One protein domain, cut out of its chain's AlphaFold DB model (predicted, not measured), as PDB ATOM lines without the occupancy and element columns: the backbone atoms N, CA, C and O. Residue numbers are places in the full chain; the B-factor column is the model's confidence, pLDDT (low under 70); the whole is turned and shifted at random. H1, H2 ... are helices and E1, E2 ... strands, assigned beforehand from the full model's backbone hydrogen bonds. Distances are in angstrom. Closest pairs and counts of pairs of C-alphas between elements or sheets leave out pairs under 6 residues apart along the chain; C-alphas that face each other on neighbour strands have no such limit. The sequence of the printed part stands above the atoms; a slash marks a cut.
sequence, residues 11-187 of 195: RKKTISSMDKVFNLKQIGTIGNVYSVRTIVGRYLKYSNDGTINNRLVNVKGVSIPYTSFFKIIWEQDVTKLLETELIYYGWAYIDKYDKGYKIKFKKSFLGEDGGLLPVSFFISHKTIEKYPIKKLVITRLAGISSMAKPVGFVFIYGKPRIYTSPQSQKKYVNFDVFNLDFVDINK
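What this domain is: This is residues 11 to 187 of the 195 residues of an uncharacterized protein of Pantoea ananatis (strain LMG 20103) (UniProt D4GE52). The largest part of the body is a strongly twisted sheet of E3, E4, E5, E6, E7 and E10, in which E4 and E5 bend, with H5 packed on it by E4 and E10 and H2 packed across E7. The hairpin E8 and E9 sits beside E6, the small hairpin E1 and E2 sits by H3 at the end toward H1, and residues 11 to 26, with H1, stick out as an arm. The printed part has 177 residues, with five named helices and ten named strands, along the chain H1, H2, E1, E2, H3, E3, E4, E5, E6, H4, H5, E7, E8, E9 and E10, and its class is mixed, helices and strands; the large sheet is branched, with E3 and E4 parallel, and E4 and E5, E4 and E7, E5 and E6, and E7 and E10 antiparallel. The whole is only just loose, close to compact, with a radius of gyration of the C-alphas of 19.0 A, and spans 73 by 37 by 28 A.

Where its parts are: In the branched sheet, E4, residues 86 to 97, is 26.9 A long and begins at C-alpha 86 (123.055, 156.610, 93.829). E5, 100 to 110, is 27.4 A; E6, 116 to 124, 25.8 A; E7, 151 to 158, 21.1 A. E3 is 70 to 72 and E10 183 to 186, ending at C-alpha 186 (137.346, 166.600, 99.796). E1 is 56 to 59, E2 62 to 65, E8 161 to 164 and E9 171 to 174. H1, 11 to 24, is 21.2 A, from C-alpha 11 (148.868, 125.031, 116.893); H2, 36 to 48, 18.1 A; H5, 134 to 145, 16.2 A. H3 is 66 to 69 and H4 125 to 130.

How they stand to each other: E3 and E5 lie on one side of E4, E7 on the other. E4 bends by 83 degrees at residue 91, and E5 by 69 degrees at 107. E4, E5 and E6 form a meander, each strand the antiparallel neighbour of the one before: N 93 and O 104 are 2.8 A apart, N 103 and O 121 2.9 A. Parallel E3 has N 71 and O 87 at 2.8 A. Antiparallel E7 has N 88 and O 156 at 2.8 A, and E7 and E10 have N 155 and O 184 at 2.8 A. H5 is on the sheet at a height of 8.3 A, only just over E4 and E10, with 3 C-alphas on each; C-alphas 94 and 145, the closest of E4 and H5, are 5.6 A apart. H2 is on it at 8.8 A, over E7 and across the strands, 69 degrees on the local plane; its closest C-alphas to E7 are 36 and 157, 6.6 A. H3 and H4 only graze the sheet. The closest C-alphas of E6 and E9 are 119 and 173, 4.6 A. In the hairpins, N 163 and O 172 of E8 and E9, and N 57 and O 64 of E1 and E2, are each 2.8 A apart. Every O i to N i+4 pair is within hydrogen-bond range in H2, H4 and H5, 7 of 10 in H1; H3 is too short for one.

The domain as a whole: The C-alphas of Arg 11 and Gln 167, the farthest apart, are 73.6 A apart; without residues 11 to 26, which stand free, the body spans 50 by 40 by 27 A. The printed part has no cut. The links H1 to H2 and E3 to E4 are long. Mean pLDDT of the printed part is 85.1; residues 11 to 34 are under 70.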
ATOM      1  N   ARG A  11     149.981 124.098 116.621       42.47
ATOM      2  CA  ARG A  11     148.868 125.031 116.893       42.47
ATOM      3  C   ARG A  11     149.124 126.436 116.340       42.47
ATOM      4  O   ARG A  11     148.210 127.023 115.775       42.47
ATOM      5  N   LYS A  12     150.344 126.975 116.458       43.19
ATOM      6  CA  LYS A  12     150.683 128.310 115.927       43.19
ATOM      7  C   LYS A  12     150.634 128.361 114.395       43.19
ATOM      8  O   LYS A  12     150.149 129.349 113.849       43.19
ATOM      9  N   LYS A  13     151.071 127.301 113.704       42.28
ATOM     10  CA  LYS A  13     150.968 127.188 112.238       42.28
ATOM     11  C   LYS A  13     149.526 126.989 111.766       42.28
ATOM     12  O   LYS A  13     149.141 127.635 110.799       42.28
ATOM     13  N   THR A  14     148.715 126.188 112.462       38.41
ATOM     14  CA  THR A  14     147.300 125.978 112.101       38.41
ATOM     15  C   THR A  14     146.447 127.230 112.345       38.41
ATOM     16  O   THR A  14     145.588 127.548 111.526       38.41
ATOM     17  N   ILE A  15     146.724 127.994 113.408       42.38
ATOM     18  CA  ILE A  15     146.053 129.280 113.677       42.38
ATOM     19  C   ILE A  15     146.470 130.332 112.632       42.38
ATOM     20  O   ILE A  15     145.612 130.990 112.056       42.38
ATOM     21  N   SER A  16     147.759 130.395 112.270       43.72
ATOM     22  CA  SER A  16     148.254 131.292 111.211       43.72
ATOM     23  C   SER A  16     147.703 130.962 109.814       43.72
ATOM     24  O   SER A  16     147.529 131.870 108.996       43.72
ATOM     25  N   SER A  17     147.413 129.690 109.519       39.12
ATOM     26  CA  SER A  17     146.750 129.300 108.271       39.12
ATOM     27  C   SER A  17     145.234 129.504 108.314       39.12
ATOM     28  O   SER A  17     144.650 129.785 107.271       39.12
ATOM     29  N   MET A  18     144.590 129.430 109.487       35.94
ATOM     30  CA  MET A  18     143.166 129.766 109.633       35.94
ATOM     31  C   MET A  18     142.918 131.267 109.452       35.94
ATOM     32  O   MET A  18     141.974 131.625 108.752       35.94
ATOM     33  N   ASP A  19     143.812 132.138 109.929       34.53
ATOM     34  CA  ASP A  19     143.721 133.592 109.698       34.53
ATOM     35  C   ASP A  19     143.830 133.974 108.209       34.53
ATOM     36  O   ASP A  19     143.243 134.964 107.766       34.53
ATOM     37  N   LYS A  20     144.508 133.160 107.387       35.03
ATOM     38  CA  LYS A  20     144.537 133.345 105.924       35.03
ATOM     39  C   LYS A  20     143.266 132.852 105.223       35.03
ATOM     40  O   LYS A  20     142.935 133.368 104.159       35.03
ATOM     41  N   VAL A  21     142.518 131.926 105.827       32.84
ATOM     42  CA  VAL A  21     141.251 131.395 105.286       32.84
ATOM     43  C   VAL A  21     140.041 132.249 105.699       32.84
ATOM     44  O   VAL A  21     139.032 132.271 104.992       32.84
ATOM     45  N   PHE A  22     140.152 133.063 106.754       28.34
ATOM     46  CA  PHE A  22     139.121 134.047 107.117       28.34
ATOM     47  C   PHE A  22     138.987 135.228 106.132       28.34
ATOM     48  O   PHE A  22     138.012 135.973 106.206       28.34
ATOM     49  N   ASN A  23     139.880 135.363 105.142       34.28
ATOM     50  CA  ASN A  23     139.805 136.409 104.110       34.28
ATOM     51  C   ASN A  23     138.882 136.089 102.914       34.28
ATOM     52  O   ASN A  23     138.757 136.905 102.003       34.28
ATOM     53  N   LEU A  24     138.194 134.941 102.919       28.89
ATOM     54  CA  LEU A  24     137.294 134.512 101.834       28.89
ATOM     55  C   LEU A  24     135.793 134.539 102.190       28.89
ATOM     56  O   LEU A  24     134.971 134.183 101.351       28.89
ATOM     57  N   LYS A  25     135.395 134.978 103.397       29.16
ATOM     58  CA  LYS A  25     133.982 134.962 103.840       29.16
ATOM     59  C   LYS A  25     133.526 136.198 104.626       29.16
ATOM     60  O   LYS A  25     132.843 136.082 105.636       29.16
ATOM     61  N   GLN A  26     133.787 137.394 104.108       32.19
ATOM     62  CA  GLN A  26     132.820 138.486 104.285       32.19
ATOM     63  C   GLN A  26     132.073 138.701 102.971       32.19
ATOM     64  O   GLN A  26     132.267 139.678 102.252       32.19
ATOM     65  N   ILE A  27     131.195 137.741 102.675       35.94
ATOM     66  CA  ILE A  27     129.955 138.019 101.954       35.94
ATOM     67  C   ILE A  27     129.240 139.045 102.841       35.94
ATOM     68  O   ILE A  27     128.841 138.739 103.962       35.94
ATOM     69  N   GLY A  28     129.295 140.305 102.414       36.28
ATOM     70  CA  GLY A  28     129.183 141.472 103.280       36.28
ATOM     71  C   GLY A  28     127.877 141.552 104.060       36.28
ATOM     72  O   GLY A  28     126.866 142.008 103.537       36.28
ATOM     73  N   THR A  29     127.926 141.228 105.351       33.41
ATOM     74  CA  THR A  29     126.983 141.778 106.327       33.41
ATOM     75  C   THR A  29     127.494 143.160 106.710       33.41
ATOM     76  O   THR A  29     128.505 143.354 107.384       33.41
ATOM     77  N   ILE A  30     126.831 144.146 106.132       44.34
ATOM     78  CA  ILE A  30     127.217 145.545 106.085       44.34
ATOM     79  C   ILE A  30     126.612 146.205 107.337       44.34
ATOM     80  O   ILE A  30     125.431 146.511 107.384       44.34
ATOM     81  N   GLY A  31     127.426 146.361 108.393       38.31
ATOM     82  CA  GLY A  31     127.010 146.958 109.675       38.31
ATOM     83  C   GLY A  31     126.384 148.349 109.513       38.31
ATOM     84  O   GLY A  31     126.925 149.163 108.780       38.31
ATOM     85  N   ASN A  32     125.263 148.587 110.196       43.25
ATOM     86  CA  ASN A  32     124.222 149.613 109.985       43.25
ATOM     87  C   ASN A  32     124.595 151.120 109.941       43.25
ATOM     88  O   ASN A  32     123.737 151.953 110.220       43.25
ATOM     89  N   VAL A  33     125.803 151.538 109.553       47.12
ATOM     90  CA  VAL A  33     126.102 152.965 109.322       47.12
ATOM     91  C   VAL A  33     127.014 153.137 108.108       47.12
ATOM     92  O   VAL A  33     128.229 152.953 108.189       47.12
ATOM     93  N   TYR A  34     126.434 153.541 106.978       65.50
ATOM     94  CA  TYR A  34     127.188 153.934 105.789       65.50
ATOM     95  C   TYR A  34     126.970 155.400 105.492       65.50
ATOM     96  O   TYR A  34     126.106 155.766 104.703       65.50
ATOM     97  N   SER A  35     127.791 156.247 106.107       87.00
ATOM     98  CA  SER A  35     128.021 157.556 105.512       87.00
ATOM     99  C   SER A  35     128.635 157.368 104.120       87.00
ATOM    100  O   SER A  35     129.382 156.412 103.876       87.00
ATOM    101  N   VAL A  36     128.356 158.295 103.206       91.44
ATOM    102  CA  VAL A  36     128.938 158.330 101.858       91.44
ATOM    103  C   VAL A  36     130.450 158.231 101.925       91.44
ATOM    104  O   VAL A  36     131.041 157.474 101.166       91.44
ATOM    105  N   ARG A  37     131.074 158.878 102.911       91.00
ATOM    106  CA  ARG A  37     132.505 158.757 103.199       91.00
ATOM    107  C   ARG A  37     132.966 157.304 103.359       91.00
ATOM    108  O   ARG A  37     133.981 156.925 102.783       91.00
ATOM    109  N   THR A  38     132.255 156.487 104.139       90.81
ATOM    110  CA  THR A  38     132.611 155.072 104.342       90.81
ATOM    111  C   THR A  38     132.479 154.279 103.044       90.81
ATOM    112  O   THR A  38     133.348 153.461 102.734       90.81
ATOM    113  N   ILE A  39     131.421 154.531 102.266       92.62
ATOM    114  CA  ILE A  39     131.206 153.866 100.972       92.62
ATOM    115  C   ILE A  39     132.304 154.269  99.981       92.62
ATOM    116  O   ILE A  39     132.907 153.395  99.363       92.62
ATOM    117  N   VAL A  40     132.622 155.562  99.883       94.00
ATOM    118  CA  VAL A  40     133.719 156.106  99.066       94.00
ATOM    119  C   VAL A  40     135.047 155.473  99.475       94.00
ATOM    120  O   VAL A  40     135.762 154.958  98.626       94.00
ATOM    121  N   GLY A  41     135.367 155.425 100.771       93.94
ATOM    122  CA  GLY A  41     136.613 154.822 101.250       93.94
ATOM    123  C   GLY A  41     136.754 153.348 100.859       93.94
ATOM    124  O   GLY A  41     137.828 152.914 100.443       93.94
ATOM    125  N   ARG A  42     135.660 152.580 100.928       93.12
ATOM    126  CA  ARG A  42     135.632 151.186 100.459       93.12
ATOM    127  C   ARG A  42     135.765 151.084  98.947       93.12
ATOM    128  O   ARG A  42     136.559 150.271  98.493       93.12
ATOM    129  N   TYR A  43     135.046 151.916  98.194       93.31
ATOM    130  CA  TYR A  43     135.166 151.987  96.739       93.31
ATOM    131  C   TYR A  43     136.626 152.206  96.333       93.31
ATOM    132  O   TYR A  43     137.175 151.416  95.579       93.31
ATOM    133  N   LEU A  44     137.293 153.207  96.909       93.81
ATOM    134  CA  LEU A  44     138.690 153.520  96.604       93.81
ATOM    135  C   LEU A  44     139.640 152.384  96.976       93.81
ATOM    136  O   LEU A  44     140.518 152.039  96.190       93.81
ATOM    137  N   LYS A  45     139.444 151.768  98.147       93.88
ATOM    138  CA  LYS A  45     140.218 150.594  98.559       93.88
ATOM    139  C   LYS A  45     140.082 149.458  97.542       93.88
ATOM    140  O   LYS A  45     141.095 148.929  97.101       93.88
ATOM    141  N   TYR A  46     138.851 149.120  97.163       93.62
ATOM    142  CA  TYR A  46     138.573 148.020  96.240       93.62
ATOM    143  C   TYR A  46     138.995 148.322  94.799       93.62
ATOM    144  O   TYR A  46     139.318 147.413  94.041       93.62
ATOM    145  N   SER A  47     138.992 149.592  94.397       92.06
ATOM    146  CA  SER A  47     139.552 150.011  93.112       92.06
ATOM    147  C   SER A  47     141.072 149.861  93.109       92.06
ATOM    148  O   SER A  47     141.625 149.326  92.156       92.06
ATOM    149  N   ASN A  48     141.745 150.262  94.193       91.38
ATOM    150  CA  ASN A  48     143.203 150.171  94.310       91.38
ATOM    151  C   ASN A  48     143.714 148.726  94.406       91.38
ATOM    152  O   ASN A  48     144.796 148.438  93.908       91.38
ATOM    153  N   ASP A  49     142.964 147.824  95.045       93.06
ATOM    154  CA  ASP A  49     143.325 146.400  95.139       93.06
ATOM    155  C   ASP A  49     142.808 145.551  93.959       93.06
ATOM    156  O   ASP A  49     143.018 144.339  93.932       93.06
ATOM    157  N   GLY A  50     142.143 146.176  92.979       91.56
ATOM    158  CA  GLY A  50     141.627 145.520  91.776       91.56
ATOM    159  C   GLY A  50     140.405 144.623  92.002       91.56
ATOM    160  O   GLY A  50     139.986 143.925  91.079       91.56
ATOM    161  N   THR A  51     139.798 144.619  93.196       93.69
ATOM    162  CA  THR A  51     138.662 143.738  93.516       93.69
ATOM    163  C   THR A  51     137.288 144.366  93.293       93.69
ATOM    164  O   THR A  51     136.287 143.669  93.459       93.69
ATOM    165  N   ILE A  52     137.200 145.639  92.889       92.38
ATOM    166  CA  ILE A  52     135.946 146.415  92.783       92.38
ATOM    167  C   ILE A  52     134.815 145.713  92.015       92.38
ATOM    168  O   ILE A  52     133.666 145.767  92.452       92.38
ATOM    169  N   ASN A  53     135.133 144.993  90.935       91.56
ATOM    170  CA  ASN A  53     134.147 144.294  90.098       91.56
ATOM    171  C   ASN A  53     133.423 143.154  90.836       91.56
ATOM    172  O   ASN A  53     132.324 142.772  90.450       91.56
ATOM    173  N   ASN A  54     134.004 142.655  91.931       92.00
ATOM    174  CA  ASN A  54     133.474 141.552  92.733       92.00
ATOM    175  C   ASN A  54     132.810 142.036  94.034       92.00
ATOM    176  O   ASN A  54     132.526 141.237  94.929       92.00
ATOM    177  N   ARG A  55     132.620 143.354  94.200       91.31
ATOM    178  CA  ARG A  55     132.139 143.955  95.449       91.31
ATOM    179  C   ARG A  55     130.749 144.546  95.274       91.31
ATOM    180  O   ARG A  55     130.468 145.276  94.325       91.31
ATOM    181  N   LEU A  56     129.913 144.298  96.279       90.31
ATOM    182  CA  LEU A  56     128.558 144.826  96.383       90.31
ATOM    183  C   LEU A  56     128.444 145.733  97.613       90.31
ATOM    184  O   LEU A  56     129.047 145.468  98.658       90.31
ATOM    185  N   VAL A  57     127.649 146.789  97.495       87.88
ATOM    186  CA  VAL A  57     127.151 147.590  98.610       87.88
ATOM    187  C   VAL A  57     125.701 147.194  98.875       87.88
ATOM    188  O   VAL A  57     124.925 147.038  97.940       87.88
ATOM    189  N   ASN A  58     125.334 147.000 100.142       83.56
ATOM    190  CA  ASN A  58     123.942 146.778 100.519       83.56
ATOM    191  C   ASN A  58     123.335 148.107 100.969       83.56
ATOM    192  O   ASN A  58     123.848 148.746 101.890       83.56
ATOM    193  N   VAL A  59     122.261 148.523 100.307       78.56
ATOM    194  CA  VAL A  59     121.518 149.744 100.608       78.56
ATOM    195  C   VAL A  59     120.060 149.359 100.782       78.56
ATOM    196  O   VAL A  59     119.427 148.883  99.843       78.56
ATOM    197  N   LYS A  60     119.529 149.537 101.997       78.12
ATOM    198  CA  LYS A  60     118.136 149.194 102.341       78.12
ATOM    199  C   LYS A  60     117.762 147.746 101.959       78.12
ATOM    200  O   LYS A  60     116.666 147.493 101.477       78.12
ATOM    201  N   GLY A  61     118.684 146.795 102.140       78.88
ATOM    202  CA  GLY A  61     118.467 145.383 101.809       78.88
ATOM    203  C   GLY A  61     118.775 145.010 100.356       78.88
ATOM    204  O   GLY A  61     118.912 143.826 100.065       78.88
ATOM    205  N   VAL A  62     118.980 145.983  99.464       81.56
ATOM    206  CA  VAL A  62     119.312 145.740  98.055       81.56
ATOM    207  C   VAL A  62     120.824 145.724  97.864       81.56
ATOM    208  O   VAL A  62     121.517 146.669  98.241       81.56
ATOM    209  N   SER A  63     121.340 144.656  97.259       86.94
ATOM    210  CA  SER A  63     122.756 144.534  96.906       86.94
ATOM    211  C   SER A  63     123.024 145.141  95.529       86.94
ATOM    212  O   SER A  63     122.469 144.692  94.531       86.94
ATOM    213  N   ILE A  64     123.897 146.143  95.476       88.19
ATOM    214  CA  ILE A  64     124.229 146.913  94.273       88.19
ATOM    215  C   ILE A  64     125.737 146.788  94.012       88.19
ATOM    216  O   ILE A  64     126.521 146.955  94.948       88.19
ATOM    217  N   PRO A  65     126.192 146.515  92.778       92.12
ATOM    218  CA  PRO A  65     127.613 146.579  92.443       92.12
ATOM    219  C   PRO A  65     128.217 147.950  92.747       92.12
ATOM    220  O   PRO A  65     127.656 148.983  92.384       92.12
ATOM    221  N   TYR A  66     129.398 147.984  93.372       91.44
ATOM    222  CA  TYR A  66     130.073 149.262  93.638       91.44
ATOM    223  C   TYR A  66     130.319 150.065  92.352       91.44
ATOM    224  O   TYR A  66     130.229 151.287  92.366       91.44
ATOM    225  N   THR A  67     130.604 149.394  91.235       90.56
ATOM    226  CA  THR A  67     130.870 150.031  89.936       90.56
ATOM    227  C   THR A  67     129.658 150.753  89.349       90.56
ATOM    228  O   THR A  67     129.833 151.749  88.652       90.56
ATOM    229  N   SER A  68     128.434 150.304  89.643       91.25
ATOM    230  CA  SER A  68     127.205 150.959  89.178       91.25
ATOM    231  C   SER A  68     126.660 151.987  90.169       91.25
ATOM    232  O   SER A  68     125.892 152.864  89.769       91.25
ATOM    233  N   PHE A  69     127.079 151.917  91.438       92.38
ATOM    234  CA  PHE A  69     126.577 152.779  92.508       92.38
ATOM    235  C   PHE A  69     127.118 154.218  92.473       92.38
ATOM    236  O   PHE A  69     126.554 155.108  93.109       92.38
ATOM    237  N   PHE A  70     128.196 154.458  91.721       93.44
ATOM    238  CA  PHE A  70     128.837 155.764  91.578       93.44
ATOM    239  C   PHE A  70     128.601 156.336  90.179       93.44
ATOM    240  O   PHE A  70     128.880 155.684  89.173       93.44
ATOM    241  N   LYS A  71     128.133 157.584  90.100       94.31
ATOM    242  CA  LYS A  71     127.835 158.282  88.843       94.31
ATOM    243  C   LYS A  71     128.482 159.663  88.809       94.31
ATOM    244  O   LYS A  71     128.243 160.500  89.673       94.31
ATOM    245  N   ILE A  72     129.290 159.924  87.786       95.56
ATOM    246  CA  ILE A  72     129.904 161.243  87.599       95.56
ATOM    247  C   ILE A  72     128.859 162.262  87.139       95.56
ATOM    248  O   ILE A  72     128.085 161.994  86.231       95.56
ATOM    249  N   ILE A  73     128.823 163.457  87.709       96.50
ATOM    250  CA  ILE A  73     127.934 164.517  87.222       96.50
ATOM    251  C   ILE A  73     128.557 165.128  85.968       96.50
ATOM    252  O   ILE A  73     129.373 166.038  86.077       96.50
ATOM    253  N   TRP A  74     128.223 164.601  84.789       95.94
ATOM    254  CA  TRP A  74     128.630 165.152  83.495       95.94
ATOM    255  C   TRP A  74     127.829 164.515  82.354       95.94
ATOM    256  O   TRP A  74     127.909 163.307  82.173       95.94
ATOM    257  N   GLU A  75     127.056 165.321  81.621       90.62
ATOM    258  CA  GLU A  75     126.417 164.971  80.334       90.62
ATOM    259  C   GLU A  75     125.594 163.667  80.329       90.62
ATOM    260  O   GLU A  75     125.375 163.039  79.300       90.62
ATOM    261  N   GLN A  76     125.084 163.269  81.493       91.62
ATOM    262  CA  GLN A  76     124.121 162.181  81.602       91.62
ATOM    263  C   GLN A  76     122.706 162.735  81.495       91.62
ATOM    264  O   GLN A  76     122.400 163.756  82.113       91.62
ATOM    265  N   ASP A  77     121.853 162.033  80.760       92.88
ATOM    266  CA  ASP A  77     120.417 162.289  80.712       92.88
ATOM    267  C   ASP A  77     119.811 162.130  82.113       92.88
ATOM    268  O   ASP A  77     119.793 161.034  82.683       92.88
ATOM    269  N   VAL A  78     119.342 163.243  82.684       91.88
ATOM    270  CA  VAL A  78     118.812 163.276  84.046       91.88
ATOM    271  C   VAL A  78     117.560 162.417  84.181       91.88
ATOM    272  O   VAL A  78     117.349 161.854  85.251       91.88
ATOM    273  N   THR A  79     116.752 162.275  83.125       90.25
ATOM    274  CA  THR A  79     115.461 161.569  83.176       90.25
ATOM    275  C   THR A  79     115.657 160.093  83.519       90.25
ATOM    276  O   THR A  79     114.938 159.546  84.351       90.25
ATOM    277  N   LYS A  80     116.741 159.494  83.010       89.69
ATOM    278  CA  LYS A  80     117.172 158.115  83.293       89.69
ATOM    279  C   LYS A  80     117.753 157.925  84.695       89.69
ATOM    280  O   LYS A  80     117.962 156.797  85.133       89.69
ATOM    281  N   LEU A  81     118.050 159.017  85.395       86.94
ATOM    282  CA  LEU A  81     118.648 159.018  86.728       86.94
ATOM    283  C   LEU A  81     117.622 159.292  87.832       86.94
ATOM    284  O   LEU A  81     117.933 159.093  89.005       86.94
ATOM    285  N   LEU A  82     116.408 159.732  87.486       82.12
ATOM    286  CA  LEU A  82     115.407 160.151  88.466       82.12
ATOM    287  C   LEU A  82     114.907 159.004  89.341       82.12
ATOM    288  O   LEU A  82     114.330 159.269  90.383       82.12
ATOM    289  N   GLU A  83     115.079 157.739  88.976       79.62
ATOM    290  CA  GLU A  83     114.454 156.631  89.712       79.62
ATOM    291  C   GLU A  83     115.343 155.987  90.777       79.62
ATOM    292  O   GLU A  83     114.841 155.242  91.613       79.62
ATOM    293  N   THR A  84     116.638 156.309  90.814       76.50
ATOM    294  CA  THR A  84     117.595 155.595  91.671       76.50
ATOM    295  C   THR A  84     118.340 156.525  92.619       76.50
ATOM    296  O   THR A  84     118.789 157.608  92.255       76.50
ATOM    297  N   GLU A  85     118.466 156.095  93.875       88.44
ATOM    298  CA  GLU A  85     119.352 156.737  94.843       88.44
ATOM    299  C   GLU A  85     120.760 156.165  94.656       88.44
ATOM    300  O   GLU A  85     121.024 155.013  95.008       88.44
ATOM    301  N   LEU A  86     121.661 156.968  94.097       93.00
ATOM    302  CA  LEU A  86     123.055 156.610  93.829       93.00
ATOM    303  C   LEU A  86     123.989 157.635  94.473       93.00
ATOM    304  O   LEU A  86     123.545 158.676  94.962       93.00
ATOM    305  N   ILE A  87     125.293 157.352  94.466       95.12
ATOM    306  CA  ILE A  87     126.311 158.351  94.792       95.12
ATOM    307  C   ILE A  87     126.692 159.095  93.515       95.12
ATOM    308  O   ILE A  87     127.324 158.543  92.616       95.12
ATOM    309  N   TYR A  88     126.362 160.377  93.470       96.50
ATOM    310  CA  TYR A  88     126.779 161.287  92.416       96.50
ATOM    311  C   TYR A  88     128.026 162.049  92.833       96.50
ATOM    312  O   TYR A  88     128.177 162.394  94.006       96.50
ATOM    313  N   TYR A  89     128.932 162.319  91.899       97.88
ATOM    314  CA  TYR A  89     130.188 162.970  92.254       97.88
ATOM    315  C   TYR A  89     130.767 163.875  91.173       97.88
ATOM    316  O   TYR A  89     130.474 163.743  89.986       97.88
ATOM    317  N   GLY A  90     131.633 164.790  91.600       97.94
ATOM    318  CA  GLY A  90     132.391 165.659  90.711       97.94
ATOM    319  C   GLY A  90     132.970 166.877  91.421       97.94
ATOM    320  O   GLY A  90     132.790 167.086  92.621       97.94
ATOM    321  N   TRP A  91     133.660 167.712  90.647       98.25
ATOM    322  CA  TRP A  91     134.151 169.002  91.122       98.25
ATOM    323  C   TRP A  91     133.003 169.996  91.298       98.25
ATOM    324  O   TRP A  91     132.180 170.160  90.394       98.25
ATOM    325  N   ALA A  92     132.993 170.714  92.416       98.56
ATOM    326  CA  ALA A  92     131.974 171.703  92.741       98.56
ATOM    327  C   ALA A  92     132.572 172.960  93.378       98.56
ATOM    328  O   ALA A  92     133.585 172.894  94.071       98.56
ATOM    329  N   TYR A  93     131.920 174.095  93.139       98.31
ATOM    330  CA  TYR A  93     132.077 175.305  93.937       98.31
ATOM    331  C   TYR A  93     131.348 175.123  95.271       98.31
ATOM    332  O   TYR A  93     130.232 174.596  95.291       98.31
ATOM    333  N   ILE A  94     131.992 175.521  96.364       98.06
ATOM    334  CA  ILE A  94     131.509 175.398  97.740       98.06
ATOM    335  C   ILE A  94     131.460 176.800  98.340       98.06
ATOM    336  O   ILE A  94     132.385 177.253  99.014       98.06
ATOM    337  N   ASP A  95     130.361 177.485  98.069       96.69
ATOM    338  CA  ASP A  95     130.174 178.880  98.438       96.69
ATOM    339  C   ASP A  95     129.493 178.970  99.807       96.69
ATOM    340  O   ASP A  95     128.463 178.330 100.056       96.69
ATOM    341  N   LYS A  96     130.060 179.776 100.707       96.56
ATOM    342  CA  LYS A  96     129.457 180.064 102.011       96.56
ATOM    343  C   LYS A  96     128.395 181.158 101.865       96.56
ATOM    344  O   LYS A  96     128.641 182.188 101.250       96.56
ATOM    345  N   TYR A  97     127.240 180.935 102.477       95.31
ATOM    346  CA  TYR A  97     126.126 181.873 102.596       95.31
ATOM    347  C   TYR A  97     125.717 181.998 104.070       95.31
ATOM    348  O   TYR A  97     126.003 181.121 104.883       95.31
ATOM    349  N   ASP A  98     124.960 183.039 104.418       93.88
ATOM    350  CA  ASP A  98     124.524 183.279 105.806       93.88
ATOM    351  C   ASP A  98     123.733 182.112 106.415       93.88
ATOM    352  O   ASP A  98     123.757 181.884 107.623       93.88
ATOM    353  N   LYS A  99     123.023 181.350 105.575       94.19
ATOM    354  CA  LYS A  99     122.159 180.235 105.996       94.19
ATOM    355  C   LYS A  99     122.814 178.855 105.865       94.19
ATOM    356  O   LYS A  99     122.150 177.855 106.154       94.19
ATOM    357  N   GLY A 100     124.060 178.768 105.398       95.75
ATOM    358  CA  GLY A 100     124.728 177.495 105.122       95.75
ATOM    359  C   GLY A 100     125.680 177.545 103.932       95.75
ATOM    360  O   GLY A 100     126.253 178.578 103.612       95.75
ATOM    361  N   TYR A 101     125.845 176.413 103.257       97.31
ATOM    362  CA  TYR A 101     126.750 176.275 102.121       97.31
ATOM    363  C   TYR A 101     125.972 175.877 100.875       97.31
ATOM    364  O   TYR A 101     125.179 174.933 100.905       97.31
ATOM    365  N   LYS A 102     126.224 176.569  99.764       97.00
ATOM    366  CA  LYS A 102     125.741 176.172  98.445       97.00
ATOM    367  C   LYS A 102     126.840 175.403  97.736       97.00
ATOM    368  O   LYS A 102     127.950 175.899  97.573       97.00
ATOM    369  N   ILE A 103     126.507 174.201  97.291       98.31
ATOM    370  CA  ILE A 103     127.406 173.359  96.520       98.31
ATOM    371  C   ILE A 103     126.888 173.363  95.090       98.31
ATOM    372  O   ILE A 103     125.776 172.904  94.838       98.31
ATOM    373  N   LYS A 104     127.671 173.891  94.150       98.19
ATOM    374  CA  LYS A 104     127.330 173.934  92.723       98.19
ATOM    375  C   LYS A 104     128.364 173.153  91.927       98.19
ATOM    376  O   LYS A 104     129.512 173.581  91.820       98.19
ATOM    377  N   PHE A 105     127.962 172.033  91.340       98.56
ATOM    378  CA  PHE A 105     128.851 171.245  90.494       98.56
ATOM    379  C   PHE A 105     129.267 172.043  89.257       98.56
ATOM    380  O   PHE A 105     128.497 172.825  88.695       98.56
ATOM    381  N   LYS A 106     130.525 171.865  88.843       98.00
ATOM    382  CA  LYS A 106     131.096 172.529  87.661       98.00
ATOM    383  C   LYS A 106     130.500 172.014  86.356       98.00
ATOM    384  O   LYS A 106     130.532 172.715  85.351       98.00
ATOM    385  N   LYS A 107     130.028 170.773  86.373       98.06
ATOM    386  CA  LYS A 107     129.433 170.071  85.243       98.06
ATOM    387  C   LYS A 107     127.934 169.893  85.482       98.06
ATOM    388  O   LYS A 107     127.456 170.003  86.612       98.06
ATOM    389  N   SER A 108     127.220 169.648  84.392       97.56
ATOM    390  CA  SER A 108     125.760 169.604  84.337       97.56
ATOM    391  C   SER A 108     125.277 168.233  83.880       97.56
ATOM    392  O   SER A 108     126.033 167.485  83.255       97.56
ATOM    393  N   PHE A 109     124.012 167.933  84.159       96.94
ATOM    394  CA  PHE A 109     123.290 166.862  83.473       96.94
ATOM    395  C   PHE A 109     122.654 167.382  82.181       96.94
ATOM    396  O   PHE A 109     122.518 168.594  82.005       96.94
ATOM    397  N   LEU A 110     122.265 166.469  81.296       96.19
ATOM    398  CA  LEU A 110     121.421 166.765  80.142       96.19
ATOM    399  C   LEU A 110     119.952 166.671  80.561       96.19
ATOM    400  O   LEU A 110     119.550 165.726  81.240       96.19
ATOM    401  N   GLY A 111     119.170 167.678  80.190       93.38
ATOM    402  CA  GLY A 111     117.716 167.654  80.239       93.38
ATOM    403  C   GLY A 111     117.126 166.868  79.071       93.38
ATOM    404  O   GLY A 111     117.830 166.487  78.138       93.38
ATOM    405  N   GLU A 112     115.814 166.656  79.127       88.88
ATOM    406  CA  GLU A 112     115.044 165.964  78.082       88.88
ATOM    407  C   GLU A 112     115.140 166.657  76.713       88.88
ATOM    408  O   GLU A 112     115.180 166.005  75.677       88.88
ATOM    409  N   ASP A 113     115.253 167.984  76.713       89.38
ATOM    410  CA  ASP A 113     115.419 168.829  75.528       89.38
ATOM    411  C   ASP A 113     116.876 168.913  75.031       89.38
ATOM    412  O   ASP A 113     117.187 169.703  74.141       89.38
ATOM    413  N   GLY A 114     117.794 168.144  75.628       90.06
ATOM    414  CA  GLY A 114     119.233 168.231  75.371       90.06
ATOM    415  C   GLY A 114     119.911 169.445  76.020       90.06
ATOM    416  O   GLY A 114     121.129 169.602  75.908       90.06
ATOM    417  N   GLY A 115     119.166 170.296  76.730       93.69
ATOM    418  CA  GLY A 115     119.702 171.450  77.441       93.69
ATOM    419  C   GLY A 115     120.536 171.046  78.659       93.69
ATOM    420  O   GLY A 115     120.243 170.074  79.351       93.69
ATOM    421  N   LEU A 116     121.581 171.814  78.972       96.31
ATOM    422  CA  LEU A 116     122.378 171.567  80.175       96.31
ATOM    423  C   LEU A 116     121.645 172.063  81.424       96.31
ATOM    424  O   LEU A 116     121.369 173.255  81.565       96.31
ATOM    425  N   LEU A 117     121.422 171.160  82.374       96.94
ATOM    426  CA  LEU A 117     120.824 171.453  83.670       96.94
ATOM    427  C   LEU A 117     121.919 171.579  84.739       96.94
ATOM    428  O   LEU A 117     122.533 170.569  85.110       96.94
ATOM    429  N   PRO A 118     122.177 172.794  85.265       97.44
ATOM    430  CA  PRO A 118     123.133 172.985  86.347       97.44
ATOM    431  C   PRO A 118     122.745 172.152  87.565       97.44
ATOM    432  O   PRO A 118     121.569 172.077  87.915       97.44
ATOM    433  N   VAL A 119     123.735 171.573  88.242       98.12
ATOM    434  CA  VAL A 119     123.501 170.730  89.417       98.12
ATOM    435  C   VAL A 119     123.993 171.446  90.667       98.12
ATOM    436  O   VAL A 119     125.155 171.852  90.753       98.12
ATOM    437  N   SER A 120     123.119 171.618  91.652       97.69
ATOM    438  CA  SER A 120     123.490 172.236  92.921       97.69
ATOM    439  C   SER A 120     122.605 171.789  94.066       97.69
ATOM    440  O   SER A 120     121.421 171.564  93.858       97.69
ATOM    441  N   PHE A 121     123.149 171.768  95.275       97.50
ATOM    442  CA  PHE A 121     122.390 171.528  96.497       97.50
ATOM    443  C   PHE A 121     122.832 172.472  97.614       97.50
ATOM    444  O   PHE A 121     123.846 173.167  97.504       97.50
ATOM    445  N   PHE A 122     122.044 172.527  98.686       96.56
ATOM    446  CA  PHE A 122     122.298 173.412  99.818       96.56
ATOM    447  C   PHE A 122     122.411 172.620 101.118       96.56
ATOM    448  O   PHE A 122     121.518 171.848 101.463       96.56
ATOM    449  N   ILE A 123     123.491 172.844 101.862       95.69
ATOM    450  CA  ILE A 123     123.663 172.330 103.220       95.69
ATOM    451  C   ILE A 123     123.336 173.464 104.187       95.69
ATOM    452  O   ILE A 123     124.129 174.388 104.361       95.69
ATOM    453  N   SER A 124     122.168 173.399 104.824       94.50
ATOM    454  CA  SER A 124     121.743 174.435 105.767       94.50
ATOM    455  C   SER A 124     122.507 174.377 107.095       94.50
ATOM    456  O   SER A 124     122.881 173.295 107.557       94.50
ATOM    457  N   HIS A 125     122.650 175.518 107.779       92.69
ATOM    458  CA  HIS A 125     123.150 175.553 109.160       92.69
ATOM    459  C   HIS A 125     122.322 174.662 110.089       92.69
ATOM    460  O   HIS A 125     122.882 173.952 110.911       92.69
ATOM    461  N   LYS A 126     120.996 174.601 109.906       91.69
ATOM    462  CA  LYS A 126     120.125 173.709 110.685       91.69
ATOM    463  C   LYS A 126     120.494 172.231 110.504       91.69
ATOM    464  O   LYS A 126     120.460 171.483 111.476       91.69
ATOM    465  N   THR A 127     120.847 171.813 109.285       90.50
ATOM    466  CA  THR A 127     121.322 170.448 108.993       90.50
ATOM    467  C   THR A 127     122.658 170.182 109.684       90.50
ATOM    468  O   THR A 127     122.836 169.131 110.293       90.50
ATOM    469  N   ILE A 128     123.575 171.150 109.630       89.94
ATOM    470  CA  ILE A 128     124.896 171.058 110.261       89.94
ATOM    471  C   ILE A 128     124.772 170.969 111.782       89.94
ATOM    472  O   ILE A 128     125.353 170.077 112.392       89.94
ATOM    473  N   GLU A 129     123.995 171.857 112.397       88.75
ATOM    474  CA  GLU A 129     123.895 171.965 113.851       88.75
ATOM    475  C   GLU A 129     123.299 170.719 114.500       88.75
ATOM    476  O   GLU A 129     123.768 170.307 115.563       88.75
ATOM    477  N   LYS A 130     122.320 170.095 113.833       87.69
ATOM    478  CA  LYS A 130     121.671 168.857 114.282       87.69
ATOM    479  C   LYS A 130     122.553 167.614 114.166       87.69
ATOM    480  O   LYS A 130     122.204 166.588 114.745       87.69
ATOM    481  N   TYR A 131     123.646 167.661 113.406       84.44
ATOM    482  CA  TYR A 131     124.452 166.476 113.138       84.44
ATOM    483  C   TYR A 131     125.463 166.210 114.274       84.44
ATOM    484  O   TYR A 131     126.296 167.077 114.558       84.44
ATOM    485  N   PRO A 132     125.458 165.018 114.908       81.38
ATOM    486  CA  PRO A 132     126.297 164.744 116.080       81.38
ATOM    487  C   PRO A 132     127.809 164.848 115.824       81.38
ATOM    488  O   PRO A 132     128.556 165.289 116.694       81.38
ATOM    489  N   ILE A 133     128.278 164.487 114.622       80.31
ATOM    490  CA  ILE A 133     129.711 164.430 114.267       80.31
ATOM    491  C   ILE A 133     130.053 165.526 113.238       80.31
ATOM    492  O   ILE A 133     130.672 165.302 112.200       80.31
ATOM    493  N   LYS A 134     129.622 166.765 113.500       82.44
ATOM    494  CA  LYS A 134     129.702 167.884 112.537       82.44
ATOM    495  C   LYS A 134     131.089 168.494 112.335       82.44
ATOM    496  O   LYS A 134     131.352 169.037 111.264       82.44
ATOM    497  N   LYS A 135     132.001 168.370 113.308       86.38
ATOM    498  CA  LYS A 135     133.308 169.063 113.297       86.38
ATOM    499  C   LYS A 135     134.103 168.805 112.014       86.38
ATOM    500  O   LYS A 135     134.565 169.746 111.385       86.38
ATOM    501  N   LEU A 136     134.211 167.546 111.590       84.88
ATOM    502  CA  LEU A 136     135.013 167.174 110.423       84.88
ATOM    503  C   LEU A 136     134.462 167.748 109.110       84.88
ATOM    504  O   LEU A 136     135.228 168.253 108.291       84.88
ATOM    505  N   VAL A 137     133.143 167.685 108.913       85.19
ATOM    506  CA  VAL A 137     132.486 168.222 107.712       85.19
ATOM    507  C   VAL A 137     132.570 169.748 107.695       85.19
ATOM    508  O   VAL A 137     132.937 170.317 106.669       85.19
ATOM    509  N   ILE A 138     132.329 170.401 108.838       89.56
ATOM    510  CA  ILE A 138     132.451 171.859 108.982       89.56
ATOM    511  C   ILE A 138     133.871 172.320 108.664       89.56
ATOM    512  O   ILE A 138     134.036 173.236 107.866       89.56
ATOM    513  N   THR A 139     134.899 171.680 109.234       92.44
ATOM    514  CA  THR A 139     136.297 172.060 108.984       92.44
ATOM    515  C   THR A 139     136.632 172.004 107.495       92.44
ATOM    516  O   THR A 139     137.289 172.905 106.980       92.44
ATOM    517  N   ARG A 140     136.155 170.977 106.780       92.31
ATOM    518  CA  ARG A 140     136.385 170.852 105.335       92.31
ATOM    519  C   ARG A 140     135.620 171.897 104.527       92.31
ATOM    520  O   ARG A 140     136.216 172.529 103.661       92.31
ATOM    521  N   LEU A 141     134.335 172.098 104.822       94.38
ATOM    522  CA  LEU A 141     133.513 173.129 104.181       94.38
ATOM    523  C   LEU A 141     134.132 174.515 104.365       94.38
ATOM    524  O   LEU A 141     134.357 175.216 103.385       94.38
ATOM    525  N   ALA A 142     134.460 174.875 105.609       94.19
ATOM    526  CA  ALA A 142     135.092 176.141 105.945       94.19
ATOM    527  C   ALA A 142     136.427 176.306 105.210       94.19
ATOM    528  O   ALA A 142     136.601 177.299 104.508       94.19
ATOM    529  N   GLY A 143     137.310 175.305 105.298       95.69
ATOM    530  CA  GLY A 143     138.635 175.350 104.683       95.69
ATOM    531  C   GLY A 143     138.614 175.471 103.158       95.69
ATOM    532  O   GLY A 143     139.468 176.154 102.602       95.69
ATOM    533  N   ILE A 144     137.645 174.851 102.475       95.56
ATOM    534  CA  ILE A 144     137.490 175.000 101.019       95.56
ATOM    535  C   ILE A 144     136.852 176.351 100.683       95.56
ATOM    536  O   ILE A 144     137.333 177.050  99.797       95.56
ATOM    537  N   SER A 145     135.806 176.754 101.409       95.00
ATOM    538  CA  SER A 145     135.080 178.003 101.136       95.00
ATOM    539  C   SER A 145     135.922 179.270 101.331       95.00
ATOM    540  O   SER A 145     135.608 180.301 100.750       95.00
ATOM    541  N   SER A 146     136.997 179.204 102.125       94.88
ATOM    542  CA  SER A 146     137.932 180.315 102.331       94.88
ATOM    543  C   SER A 146     139.044 180.399 101.279       94.88
ATOM    544  O   SER A 146     139.896 181.280 101.359       94.88
ATOM    545  N   MET A 147     139.106 179.468 100.322       94.31
ATOM    546  CA  MET A 147     140.111 179.488  99.256       94.31
ATOM    547  C   MET A 147     139.786 180.561  98.208       94.31
ATOM    548  O   MET A 147     138.624 180.783  97.887       94.31
ATOM    549  N   ALA A 148     140.817 181.132  97.569       91.88
ATOM    550  CA  ALA A 148     140.648 182.077  96.452       91.88
ATOM    551  C   ALA A 148     139.789 181.510  95.303       91.88
ATOM    552  O   ALA A 148     139.094 182.243  94.605       91.88
ATOM    553  N   LYS A 149     139.832 180.185  95.114       92.69
ATOM    554  CA  LYS A 149     138.894 179.425  94.282       92.69
ATOM    555  C   LYS A 149     138.248 178.360  95.173       92.69
ATOM    556  O   LYS A 149     138.921 177.361  95.439       92.69
ATOM    557  N   PRO A 150     136.997 178.539  95.633       95.50
ATOM    558  CA  PRO A 150     136.366 177.663  96.621       95.50
ATOM    559  C   PRO A 150     135.867 176.368  95.973       95.50
ATOM    560  O   PRO A 150     134.674 176.098  95.894       95.50
ATOM    561  N   VAL A 151     136.786 175.578  95.424       97.56
ATOM    562  CA  VAL A 151     136.489 174.358  94.674       97.56
ATOM    563  C   VAL A 151     136.914 173.143  95.482       97.56
ATOM    564  O   VAL A 151     138.043 173.081  95.959       97.56
ATOM    565  N   GLY A 152     136.029 172.152  95.564       97.44
ATOM    566  CA  GLY A 152     136.319 170.841  96.136       97.44
ATOM    567  C   GLY A 152     135.723 169.710  95.306       97.44
ATOM    568  O   GLY A 152     134.918 169.929  94.396       97.44
ATOM    569  N   PHE A 153     136.126 168.488  95.627       98.00
ATOM    570  CA  PHE A 153     135.546 167.269  95.086       98.00
ATOM    571  C   PHE A 153     134.448 166.765  96.018       98.00
ATOM    572  O   PHE A 153     134.684 166.542  97.209       98.00
ATOM    573  N   VAL A 154     133.244 166.603  95.484       98.25
ATOM    574  CA  VAL A 154     132.048 166.303  96.272       98.25
ATOM    575  C   VAL A 154     131.440 164.991  95.810       98.25
ATOM    576  O   VAL A 154     131.307 164.756  94.611       98.25
ATOM    577  N   PHE A 155     131.038 164.177  96.780       97.75
ATOM    578  CA  PHE A 155     130.163 163.024  96.628       97.75
ATOM    579  C   PHE A 155     128.850 163.317  97.344       97.75
ATOM    580  O   PHE A 155     128.865 163.800  98.477       97.75
ATOM    581  N   ILE A 156     127.728 162.997  96.712       96.50
ATOM    582  CA  ILE A 156     126.394 163.135  97.286       96.50
ATOM    583  C   ILE A 156     125.558 161.895  96.993       96.50
ATOM    584  O   ILE A 156     125.422 161.488  95.843       96.50
ATOM    585  N   TYR A 157     125.001 161.294  98.037       94.19
ATOM    586  CA  TYR A 157     124.005 160.241  97.922       94.19
ATOM    587  C   TYR A 157     122.608 160.845  97.911       94.19
ATOM    588  O   TYR A 157     122.261 161.652  98.775       94.19
ATOM    589  N   GLY A 158     121.795 160.434  96.947       92.31
ATOM    590  CA  GLY A 158     120.399 160.830  96.882       92.31
ATOM    591  C   GLY A 158     119.824 160.655  95.490       92.31
ATOM    592  O   GLY A 158     120.510 160.232  94.566       92.31
ATOM    593  N   LYS A 159     118.548 160.995  95.349       92.00
ATOM    594  CA  LYS A 159     117.843 161.005  94.068       92.00
ATOM    595  C   LYS A 159     117.908 162.415  93.465       92.00
ATOM    596  O   LYS A 159     117.504 163.357  94.155       92.00
ATOM    597  N   PRO A 160     118.392 162.590  92.221       95.12
ATOM    598  CA  PRO A 160     118.355 163.888  91.563       95.12
ATOM    599  C   PRO A 160     116.903 164.296  91.314       95.12
ATOM    600  O   PRO A 160     116.046 163.466  91.006       95.12
ATOM    601  N   ARG A 161     116.617 165.589  91.452       95.31
ATOM    602  CA  ARG A 161     115.293 166.166  91.206       95.31
ATOM    603  C   ARG A 161     115.435 167.455  90.415       95.31
ATOM    604  O   ARG A 161     116.294 168.277  90.726       95.31
ATOM    605  N   ILE A 162     114.599 167.626  89.397       95.56
ATOM    606  CA  ILE A 162     114.564 168.852  88.601       95.56
ATOM    607  C   ILE A 162     113.673 169.865  89.316       95.56
ATOM    608  O   ILE A 162     112.543 169.559  89.687       95.56
ATOM    609  N   TYR A 163     114.180 171.078  89.474       94.88
ATOM    610  CA  TYR A 163     113.454 172.215  90.019       94.88
ATOM    611  C   TYR A 163     113.497 173.376  89.037       94.88
ATOM    612  O   TYR A 163     114.480 173.559  88.319       94.88
ATOM    613  N   THR A 164     112.464 174.210  89.066       95.31
ATOM    614  CA  THR A 164     112.458 175.509  88.389       95.31
ATOM    615  C   THR A 164     112.732 176.595  89.420       95.31
ATOM    616  O   THR A 164     112.072 176.664  90.455       95.31
ATOM    617  N   SER A 165     113.738 177.432  89.172       92.12
ATOM    618  CA  SER A 165     114.046 178.575  90.034       92.12
ATOM    619  C   SER A 165     112.895 179.589  89.989       92.12
ATOM    620  O   SER A 165     112.625 180.110  88.910       92.12
ATOM    621  N   PRO A 166     112.276 179.958  91.126       89.69
ATOM    622  CA  PRO A 166     111.213 180.966  91.130       89.69
ATOM    623  C   PRO A 166     111.688 182.344  90.643       89.69
ATOM    624  O   PRO A 166     110.923 183.105  90.067       89.69
ATOM    625  N   GLN A 167     112.969 182.652  90.864       89.69
ATOM    626  CA  GLN A 167     113.573 183.953  90.557       89.69
ATOM    627  C   GLN A 167     114.006 184.070  89.095       89.69
ATOM    628  O   GLN A 167     113.800 185.099  88.471       89.69
ATOM    629  N   SER A 168     114.642 183.026  88.556       91.75
ATOM    630  CA  SER A 168     115.224 183.067  87.206       91.75
ATOM    631  C   SER A 168     114.423 182.296  86.161       91.75
ATOM    632  O   SER A 168     114.781 182.343  84.989       91.75
ATOM    633  N   GLN A 169     113.401 181.541  86.577       93.12
ATOM    634  CA  GLN A 169     112.622 180.614  85.744       93.12
ATOM    635  C   GLN A 169     113.462 179.530  85.037       93.12
ATOM    636  O   GLN A 169     112.965 178.790  84.193       93.12
ATOM    637  N   LYS A 170     114.740 179.376  85.411       94.00
ATOM    638  CA  LYS A 170     115.638 178.354  84.862       94.00
ATOM    639  C   LYS A 170     115.488 177.034  85.610       94.00
ATOM    640  O   LYS A 170     115.424 177.017  86.845       94.00
ATOM    641  N   LYS A 171     115.489 175.931  84.856       95.94
ATOM    642  CA  LYS A 171     115.550 174.571  85.400       95.94
ATOM    643  C   LYS A 171     116.957 174.260  85.918       95.94
ATOM    644  O   LYS A 171     117.956 174.706  85.353       95.94
ATOM    645  N   TYR A 172     117.036 173.492  86.994       96.69
ATOM    646  CA  TYR A 172     118.279 172.994  87.575       96.69
ATOM    647  C   TYR A 172     118.019 171.677  88.307       96.69
ATOM    648  O   TYR A 172     116.876 171.354  88.630       96.69
ATOM    649  N   VAL A 173     119.075 170.917  88.577       97.06
ATOM    650  CA  VAL A 173     118.996 169.679  89.354       97.06
ATOM    651  C   VAL A 173     119.455 169.936  90.780       97.06
ATOM    652  O   VAL A 173     120.475 170.591  91.009       97.06
ATOM    653  N   ASN A 174     118.704 169.398  91.734       96.75
ATOM    654  CA  ASN A 174     118.988 169.471  93.158       96.75
ATOM    655  C   ASN A 174     118.948 168.080  93.798       96.75
ATOM    656  O   ASN A 174     118.384 167.134  93.243       96.75
ATOM    657  N   PHE A 175     119.554 167.989  94.977       94.69
ATOM    658  CA  PHE A 175     119.550 166.835  95.857       94.69
ATOM    659  C   PHE A 175     119.114 167.275  97.253       94.69
ATOM    660  O   PHE A 175     119.655 168.230  97.816       94.69
ATOM    661  N   ASP A 176     118.174 166.542  97.837       88.50
ATOM    662  CA  ASP A 176     117.716 166.808  99.196       88.50
ATOM    663  C   ASP A 176     118.743 166.298 100.220       88.50
ATOM    664  O   ASP A 176     118.931 165.094 100.389       88.50
ATOM    665  N   VAL A 177     119.397 167.219 100.938       86.75
ATOM    666  CA  VAL A 177     120.381 166.892 101.987       86.75
ATOM    667  C   VAL A 177     119.800 167.164 103.370       86.75
ATOM    668  O   VAL A 177     119.899 168.264 103.918       86.75
ATOM    669  N   PHE A 178     119.210 166.129 103.962       83.25
ATOM    670  CA  PHE A 178     118.667 166.176 105.323       83.25
ATOM    671  C   PHE A 178     119.611 165.593 106.387       83.25
ATOM    672  O   PHE A 178     119.404 165.834 107.574       83.25
ATOM    673  N   ASN A 179     120.657 164.868 105.978       86.38
ATOM    674  CA  ASN A 179     121.695 164.328 106.855       86.38
ATOM    675  C   ASN A 179     123.082 164.518 106.208       86.38
ATOM    676  O   ASN A 179     123.246 164.287 105.011       86.38
ATOM    677  N   LEU A 180     124.084 164.923 106.996       89.38
ATOM    678  CA  LEU A 180     125.468 165.064 106.533       89.38
ATOM    679  C   LEU A 180     126.141 163.728 106.193       89.38
ATOM    680  O   LEU A 180     127.123 163.730 105.458       89.38
ATOM    681  N   ASP A 181     125.597 162.591 106.636       89.38
ATOM    682  CA  ASP A 181     126.052 161.269 106.185       89.38
ATOM    683  C   ASP A 181     125.905 161.075 104.671       89.38
ATOM    684  O   ASP A 181     126.582 160.227 104.095       89.38
ATOM    685  N   PHE A 182     125.049 161.854 104.009       90.94
ATOM    686  CA  PHE A 182     124.799 161.741 102.572       90.94
ATOM    687  C   PHE A 182     125.821 162.482 101.721       90.94
ATOM    688  O   PHE A 182     125.721 162.457 100.498       90.94
ATOM    689  N   VAL A 183     126.792 163.156 102.333       93.56
ATOM    690  CA  VAL A 183     127.758 163.970 101.603       93.56
ATOM    691  C   VAL A 183     129.168 163.656 102.089       93.56
ATOM    692  O   VAL A 183     129.438 163.613 103.288       93.56
ATOM    693  N   ASP A 184     130.095 163.480 101.153       95.06
ATOM    694  CA  ASP A 184     131.525 163.556 101.441       95.06
ATOM    695  C   ASP A 184     132.167 164.640 100.583       95.06
ATOM    696  O   ASP A 184     131.896 164.771  99.392       95.06
ATOM    697  N   ILE A 185     133.009 165.448 101.214       95.75
ATOM    698  CA  ILE A 185     133.626 166.623 100.604       95.75
ATOM    699  C   ILE A 185     135.116 166.514 100.838       95.75
ATOM    700  O   ILE A 185     135.548 166.297 101.972       95.75
ATOM    701  N   ASN A 186     135.897 166.683  99.781       95.31
ATOM    702  CA  ASN A 186     137.346 166.600  99.796       95.31
ATOM    703  C   ASN A 186     137.930 167.805  99.048       95.31
ATOM    704  O   ASN A 186     137.303 168.345  98.139       95.31
ATOM    705  N   LYS A 187     139.121 168.254  99.453       94.06
ATOM    706  CA  LYS A 187     139.822 169.342  98.756       94.06
ATOM    707  C   LYS A 187     140.258 168.888  97.360       94.06
ATOM    708  O   LYS A 187     140.009 169.582  96.382       94.06
TER     709      LYS A 187